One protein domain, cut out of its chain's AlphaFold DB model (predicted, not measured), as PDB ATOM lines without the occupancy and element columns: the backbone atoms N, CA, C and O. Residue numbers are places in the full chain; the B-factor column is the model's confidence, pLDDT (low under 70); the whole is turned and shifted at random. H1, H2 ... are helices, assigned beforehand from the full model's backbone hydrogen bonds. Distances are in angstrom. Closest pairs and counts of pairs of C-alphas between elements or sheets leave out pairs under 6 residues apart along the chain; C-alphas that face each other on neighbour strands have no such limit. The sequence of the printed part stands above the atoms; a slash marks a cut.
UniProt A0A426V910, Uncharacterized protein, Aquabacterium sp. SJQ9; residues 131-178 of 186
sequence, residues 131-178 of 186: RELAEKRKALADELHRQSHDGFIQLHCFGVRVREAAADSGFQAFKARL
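What this domain is: This is residues 131 to 178 of the 186 residues of an uncharacterized protein of Aquabacterium sp. SJQ9 (UniProt A0A426V910). Three helices make a wide, flat, open U: the longest, H2, is the base, and H1 and H3 are arms of unequal length that stand on the same side of it, one at each end. H1 meets H2 at one corner and H2 meets H3 at the other, and the space between the two arms is empty. The printed part has 48 residues with three named helices, H1, H2 and H3 in that order, and no named strand; the class is all helix. It is extended, with a radius of gyration of the C-alphas of 16.4 A, and its C-alphas span 44 by 26 by 7 A.

How they stand to each other: H1, residues 131 to 147, and H2, residues 149 to 167, only just touch, and only at the corner by their link, with 3 pairs of C-alphas within 8 A. The closest C-alphas are those of His 145 and Gly 151, 5.2 A apart; H1 takes part with residues 145 to 146 alone and H2 with 151 to 155 alone. Their lines are about perpendicular, at 79 degrees. H2 and H3, residues 169 to 178, also only just touch, only at the corner, with 3 pairs within 8 A. The closest C-alphas are those of Ala 165 and Phe 171, 6.6 A apart, and H2 takes part with residues 165 to 166 alone. Their lines are about perpendicular, at 80 degrees. H1 and H3 are apart. Every O i to N i+4 pair is within hydrogen-bond range in H1 and H2, and 5 of 6 are in H3.

Where its parts are: H1 begins at C-alpha 131 (237.325, 323.275, 152.638) and is 24.2 A long. H2 begins at C-alpha 149 (218.010, 339.308, 166.596) and is 27.1 A long. H3 is 14.6 A long and ends at C-alpha 178 (250.824, 355.427, 166.879).

The domain as a whole: The two C-alphas farthest apart, those of Leu 133 and Ser 169, are 45.0 A apart. Residues 131 to 141 and 156 to 178 stand free. Both links are tight, and the printed part has no cut. The mean pLDDT of the printed part is 94.3, and no printed residue is under 70.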
ATOM      1  N   ARG A 131     237.068 321.891 152.232       82.88
ATOM      2  CA  ARG A 131     237.325 323.275 152.638       82.88
ATOM      3  C   ARG A 131     236.300 324.234 152.058       82.88
ATOM      4  O   ARG A 131     235.749 325.039 152.800       82.88
ATOM      5  N   GLU A 132     236.015 324.128 150.763       84.69
ATOM      6  CA  GLU A 132     235.039 324.997 150.108       84.69
ATOM      7  C   GLU A 132     233.650 324.808 150.733       84.69
ATOM      8  O   GLU A 132     232.928 325.774 150.988       84.69
ATOM      9  N   LEU A 133     233.281 323.567 151.052       90.38
ATOM     10  CA  LEU A 133     232.039 323.267 151.752       90.38
ATOM     11  C   LEU A 133     232.017 323.867 153.165       90.38
ATOM     12  O   LEU A 133     230.996 324.425 153.568       90.38
ATOM     13  N   ALA A 134     233.117 323.777 153.916       90.25
ATOM     14  CA  ALA A 134     233.227 324.379 155.244       90.25
ATOM     15  C   ALA A 134     233.122 325.913 155.189       90.25
ATOM     16  O   ALA A 134     232.384 326.501 155.979       90.25
ATOM     17  N   GLU A 135     233.784 326.555 154.224       89.81
ATOM     18  CA  GLU A 135     233.697 327.999 153.989       89.81
ATOM     19  C   GLU A 135     232.268 328.424 153.633       89.81
ATOM     20  O   GLU A 135     231.745 329.365 154.226       89.81
ATOM     21  N   LYS A 136     231.592 327.692 152.736       93.19
ATOM     22  CA  LYS A 136     230.187 327.949 152.376       93.19
ATOM     23  C   LYS A 136     229.248 327.784 153.570       93.19
ATOM     24  O   LYS A 136     228.364 328.613 153.769       93.19
ATOM     25  N   ARG A 137     229.443 326.741 154.385       96.50
ATOM     26  CA  ARG A 137     228.664 326.519 155.616       96.50
ATOM     27  C   ARG A 137     228.862 327.651 156.612       96.50
ATOM     28  O   ARG A 137     227.880 328.144 157.157       96.50
ATOM     29  N   LYS A 138     230.109 328.075 156.818       95.19
ATOM     30  CA  LYS A 138     230.430 329.205 157.687       95.19
ATOM     31  C   LYS A 138     229.794 330.492 157.171       95.19
ATOM     32  O   LYS A 138     229.109 331.154 157.930       95.19
ATOM     33  N   ALA A 139     229.946 330.805 155.885       95.06
ATOM     34  CA  ALA A 139     229.361 332.003 155.289       95.06
ATOM     35  C   ALA A 139     227.832 332.035 155.432       95.06
ATOM     36  O   ALA A 139     227.263 333.078 155.740       95.06
ATOM     37  N   LEU A 140     227.168 330.888 155.259       97.94
ATOM     38  CA  LEU A 140     225.730 330.774 155.482       97.94
ATOM     39  C   LEU A 140     225.366 330.972 156.960       97.94
ATOM     40  O   LEU A 140     224.417 331.689 157.255       97.94
ATOM     41  N   ALA A 141     226.115 330.362 157.880       97.12
ATOM     42  CA  ALA A 141     225.904 330.535 159.316       97.12
ATOM     43  C   ALA A 141     226.111 331.995 159.752       97.12
ATOM     44  O   ALA A 141     225.299 332.521 160.507       97.12
ATOM     45  N   ASP A 142     227.143 332.659 159.231       95.44
ATOM     46  CA  ASP A 142     227.435 334.069 159.491       95.44
ATOM     47  C   ASP A 142     226.309 334.976 158.963       95.44
ATOM     48  O   ASP A 142     225.936 335.946 159.622       95.44
ATOM     49  N   GLU A 143     225.735 334.659 157.797       97.19
ATOM     50  CA  GLU A 143     224.607 335.408 157.235       97.19
ATOM     51  C   GLU A 143     223.316 335.187 158.032       97.19
ATOM     52  O   GLU A 143     222.633 336.151 158.375       97.19
ATOM     53  N   LEU A 144     223.007 333.940 158.400       97.88
ATOM     54  CA  LEU A 144     221.874 333.635 159.278       97.88
ATOM     55  C   LEU A 144     222.019 334.336 160.632       97.88
ATOM     56  O   LEU A 144     221.057 334.913 161.137       97.88
ATOM     57  N   HIS A 145     223.230 334.339 161.198       96.00
ATOM     58  CA  HIS A 145     223.527 335.064 162.428       96.00
ATOM     59  C   HIS A 145     223.303 336.563 162.247       96.00
ATOM     60  O   HIS A 145     222.607 337.167 163.052       96.00
ATOM     61  N   ARG A 146     223.811 337.165 161.167       93.19
ATOM     62  CA  ARG A 146     223.631 338.594 160.861       93.19
ATOM     63  C   ARG A 146     222.159 339.002 160.765       93.19
ATOM     64  O   ARG A 146     221.818 340.105 161.179       93.19
ATOM     65  N   GLN A 147     221.310 338.127 160.230       95.56
ATOM     66  CA  GLN A 147     219.867 338.354 160.110       95.56
ATOM     67  C   GLN A 147     219.092 338.060 161.405       95.56
ATOM     68  O   GLN A 147     217.928 338.442 161.524       95.56
ATOM     69  N   SER A 148     219.712 337.389 162.376       97.50
ATOM     70  CA  SER A 148     219.096 337.097 163.669       97.50
ATOM     71  C   SER A 148     218.988 338.342 164.559       97.50
ATOM     72  O   SER A 148     219.693 339.338 164.378       97.50
ATOM     73  N   HIS A 149     218.130 338.262 165.579       97.56
ATOM     74  CA  HIS A 149     218.010 339.308 166.596       97.56
ATOM     75  C   HIS A 149     219.335 339.552 167.337       97.56
ATOM     76  O   HIS A 149     219.739 340.699 167.524       97.56
ATOM     77  N   ASP A 150     220.052 338.481 167.685       96.50
ATOM     78  CA  ASP A 150     221.334 338.568 168.384       96.50
ATOM     79  C   ASP A 150     222.412 339.207 167.506       96.50
ATOM     80  O   ASP A 150     223.165 340.064 167.968       96.50
ATOM     81  N   GLY A 151     222.468 338.839 166.224       94.94
ATOM     82  CA  GLY A 151     223.376 339.466 165.265       94.94
ATOM     83  C   GLY A 151     223.081 340.950 165.068       94.94
ATOM     84  O   GLY A 151     224.013 341.759 165.038       94.94
ATOM     85  N   PHE A 152     221.803 341.331 165.023       95.19
ATOM     86  CA  PHE A 152     221.394 342.734 164.975       95.19
ATOM     87  C   PHE A 152     221.854 343.509 166.219       95.19
ATOM     88  O   PHE A 152     222.472 344.568 166.083       95.19
ATOM     89  N   ILE A 153     221.620 342.974 167.426       96.88
ATOM     90  CA  ILE A 153     222.081 343.596 168.678       96.88
ATOM     91  C   ILE A 153     223.607 343.735 168.672       96.88
ATOM     92  O   ILE A 153     224.126 344.806 168.986       96.88
ATOM     93  N   GLN A 154     224.338 342.689 168.287       96.31
ATOM     94  CA  GLN A 154     225.801 342.724 168.229       96.31
ATOM     95  C   GLN A 154     226.311 343.803 167.270       96.31
ATOM     96  O   GLN A 154     227.213 344.562 167.634       96.31
ATOM     97  N   LEU A 155     225.722 343.905 166.074       93.88
ATOM     98  CA  LEU A 155     226.091 344.917 165.087       93.88
ATOM     99  C   LEU A 155     225.776 346.331 165.590       93.88
ATOM    100  O   LEU A 155     226.610 347.231 165.460       93.88
ATOM    101  N   HIS A 156     224.615 346.520 166.218       95.44
ATOM    102  CA  HIS A 156     224.232 347.789 166.829       95.44
ATOM    103  C   HIS A 156     225.217 348.197 167.935       95.44
ATOM    104  O   HIS A 156     225.781 349.291 167.894       95.44
ATOM    105  N   CYS A 157     225.500 347.302 168.885       96.94
ATOM    106  CA  CYS A 157     226.455 347.537 169.969       96.94
ATOM    107  C   CYS A 157     227.875 347.796 169.448       96.94
ATOM    108  O   CYS A 157     228.599 348.630 169.991       96.94
ATOM    109  N   PHE A 158     228.300 347.108 168.387       95.81
ATOM    110  CA  PHE A 158     229.563 347.404 167.715       95.81
ATOM    111  C   PHE A 158     229.574 348.824 167.135       95.81
ATOM    112  O   PHE A 158     230.516 349.571 167.389       95.81
ATOM    113  N   GLY A 159     228.514 349.229 166.431       94.69
ATOM    114  CA  GLY A 159     228.383 350.579 165.881       94.69
ATOM    115  C   GLY A 159     228.400 351.675 166.952       94.69
ATOM    116  O   GLY A 159     229.053 352.701 166.763       94.69
ATOM    117  N   VAL A 160     227.743 351.443 168.093       97.12
ATOM    118  CA  VAL A 160     227.794 352.348 169.255       97.12
ATOM    119  C   VAL A 160     229.229 352.486 169.764       97.12
ATOM    120  O   VAL A 160     229.729 353.606 169.819       97.12
ATOM    121  N   ARG A 161     229.934 351.373 170.013       97.19
ATOM    122  CA  ARG A 161     231.336 351.399 170.476       97.19
ATOM    123  C   ARG A 161     232.269 352.123 169.509       97.19
ATOM    124  O   ARG A 161     233.140 352.870 169.938       97.19
ATOM    125  N   VAL A 162     232.096 351.922 168.201       95.69
ATOM    126  CA  VAL A 162     232.889 352.631 167.183       95.69
ATOM    127  C   VAL A 162     232.620 354.135 167.229       95.69
ATOM    128  O   VAL A 162     233.560 354.920 167.134       95.69
ATOM    129  N   ARG A 163     231.359 354.550 167.400       96.50
ATOM    130  CA  ARG A 163     230.987 355.968 167.509       96.50
ATOM    131  C   ARG A 163     231.536 356.603 168.783       96.50
ATOM    132  O   ARG A 163     232.070 357.705 168.718       96.50
ATOM    133  N   GLU A 164     231.436 355.908 169.909       97.12
ATOM    134  CA  GLU A 164     232.005 356.348 171.186       97.12
ATOM    135  C   GLU A 164     233.523 356.494 171.083       97.12
ATOM    136  O   GLU A 164     234.058 357.550 171.402       97.12
ATOM    137  N   ALA A 165     234.214 355.499 170.519       94.06
ATOM    138  CA  ALA A 165     235.651 355.578 170.277       94.06
ATOM    139  C   ALA A 165     236.022 356.723 169.314       94.06
ATOM    140  O   ALA A 165     237.059 357.360 169.475       94.06
ATOM    141  N   ALA A 166     235.195 357.011 168.305       94.31
ATOM    142  CA  ALA A 166     235.411 358.143 167.403       94.31
ATOM    143  C   ALA A 166     235.259 359.504 168.106       94.31
ATOM    144  O   ALA A 166     235.974 360.442 167.760       94.31
ATOM    145  N   ALA A 167     234.357 359.605 169.087       95.50
ATOM    146  CA  ALA A 167     234.127 360.810 169.884       95.50
ATOM    147  C   ALA A 167     235.108 360.967 171.064       95.50
ATOM    148  O   ALA A 167     235.260 362.069 171.590       95.50
ATOM    149  N   ASP A 168     235.781 359.891 171.474       97.06
ATOM    150  CA  ASP A 168     236.784 359.904 172.538       97.06
ATOM    151  C   ASP A 168     238.071 360.608 172.074       97.06
ATOM    152  O   ASP A 168     238.905 360.061 171.345       97.06
ATOM    153  N   SER A 169     238.238 361.850 172.526       94.62
ATOM    154  CA  SER A 169     239.386 362.694 172.194       94.62
ATOM    155  C   SER A 169     240.714 362.138 172.716       94.62
ATOM    156  O   SER A 169     241.739 362.301 172.049       94.62
ATOM    157  N   GLY A 170     240.715 361.444 173.858       95.94
ATOM    158  CA  GLY A 170     241.901 360.794 174.412       95.94
ATOM    159  C   GLY A 170     242.341 359.614 173.550       95.94
ATOM    160  O   GLY A 170     243.519 359.496 173.201       95.94
ATOM    161  N   PHE A 171     241.384 358.788 173.126       92.75
ATOM    162  CA  PHE A 171     241.637 357.680 172.209       92.75
ATOM    163  C   PHE A 171     242.108 358.156 170.824       92.75
ATOM    164  O   PHE A 171     243.059 357.593 170.275       92.75
ATOM    165  N   GLN A 172     241.516 359.218 170.264       94.88
ATOM    166  CA  GLN A 172     241.981 359.783 168.987       94.88
ATOM    167  C   GLN A 172     243.392 360.377 169.096       94.88
ATOM    168  O   GLN A 172     244.229 360.126 168.226       94.88
ATOM    169  N   ALA A 173     243.692 361.101 170.179       92.44
ATOM    170  CA  ALA A 173     245.031 361.634 170.428       92.44
ATOM    171  C   ALA A 173     246.078 360.515 170.570       92.44
ATOM    172  O   ALA A 173     247.198 360.647 170.078       92.44
ATOM    173  N   PHE A 174     245.715 359.395 171.200       92.25
ATOM    174  CA  PHE A 174     246.565 358.208 171.281       92.25
ATOM    175  C   PHE A 174     246.803 357.571 169.905       92.25
ATOM    176  O   PHE A 174     247.954 357.351 169.524       92.25
ATOM    177  N   LYS A 175     245.744 357.340 169.117       90.88
ATOM    178  CA  LYS A 175     245.863 356.801 167.752       90.88
ATOM    179  C   LYS A 175     246.767 357.652 166.861       90.88
ATOM    180  O   LYS A 175     247.571 357.093 166.119       90.88
ATOM    181  N   ALA A 176     246.659 358.977 166.954       88.38
ATOM    182  CA  ALA A 176     247.468 359.911 166.171       88.38
ATOM    183  C   ALA A 176     248.975 359.826 166.478       88.38
ATOM    184  O   ALA A 176     249.788 360.194 165.639       88.38
ATOM    185  N   ARG A 177     249.364 359.327 167.660       89.75
ATOM    186  CA  ARG A 177     250.775 359.098 168.020       89.75
ATOM    187  C   ARG A 177     251.314 357.761 167.513       89.75
ATOM    188  O   ARG A 177     252.518 357.632 167.331       89.75
ATOM    189  N   LEU A 178     250.441 356.769 167.327       87.94
ATOM    190  CA  LEU A 178     250.824 355.427 166.879       87.94
ATOM    191  C   LEU A 178     250.846 355.283 165.361       87.94
ATOM    192  O   LEU A 178     251.637 354.509 164.828       87.94
TER     193      LEU A 178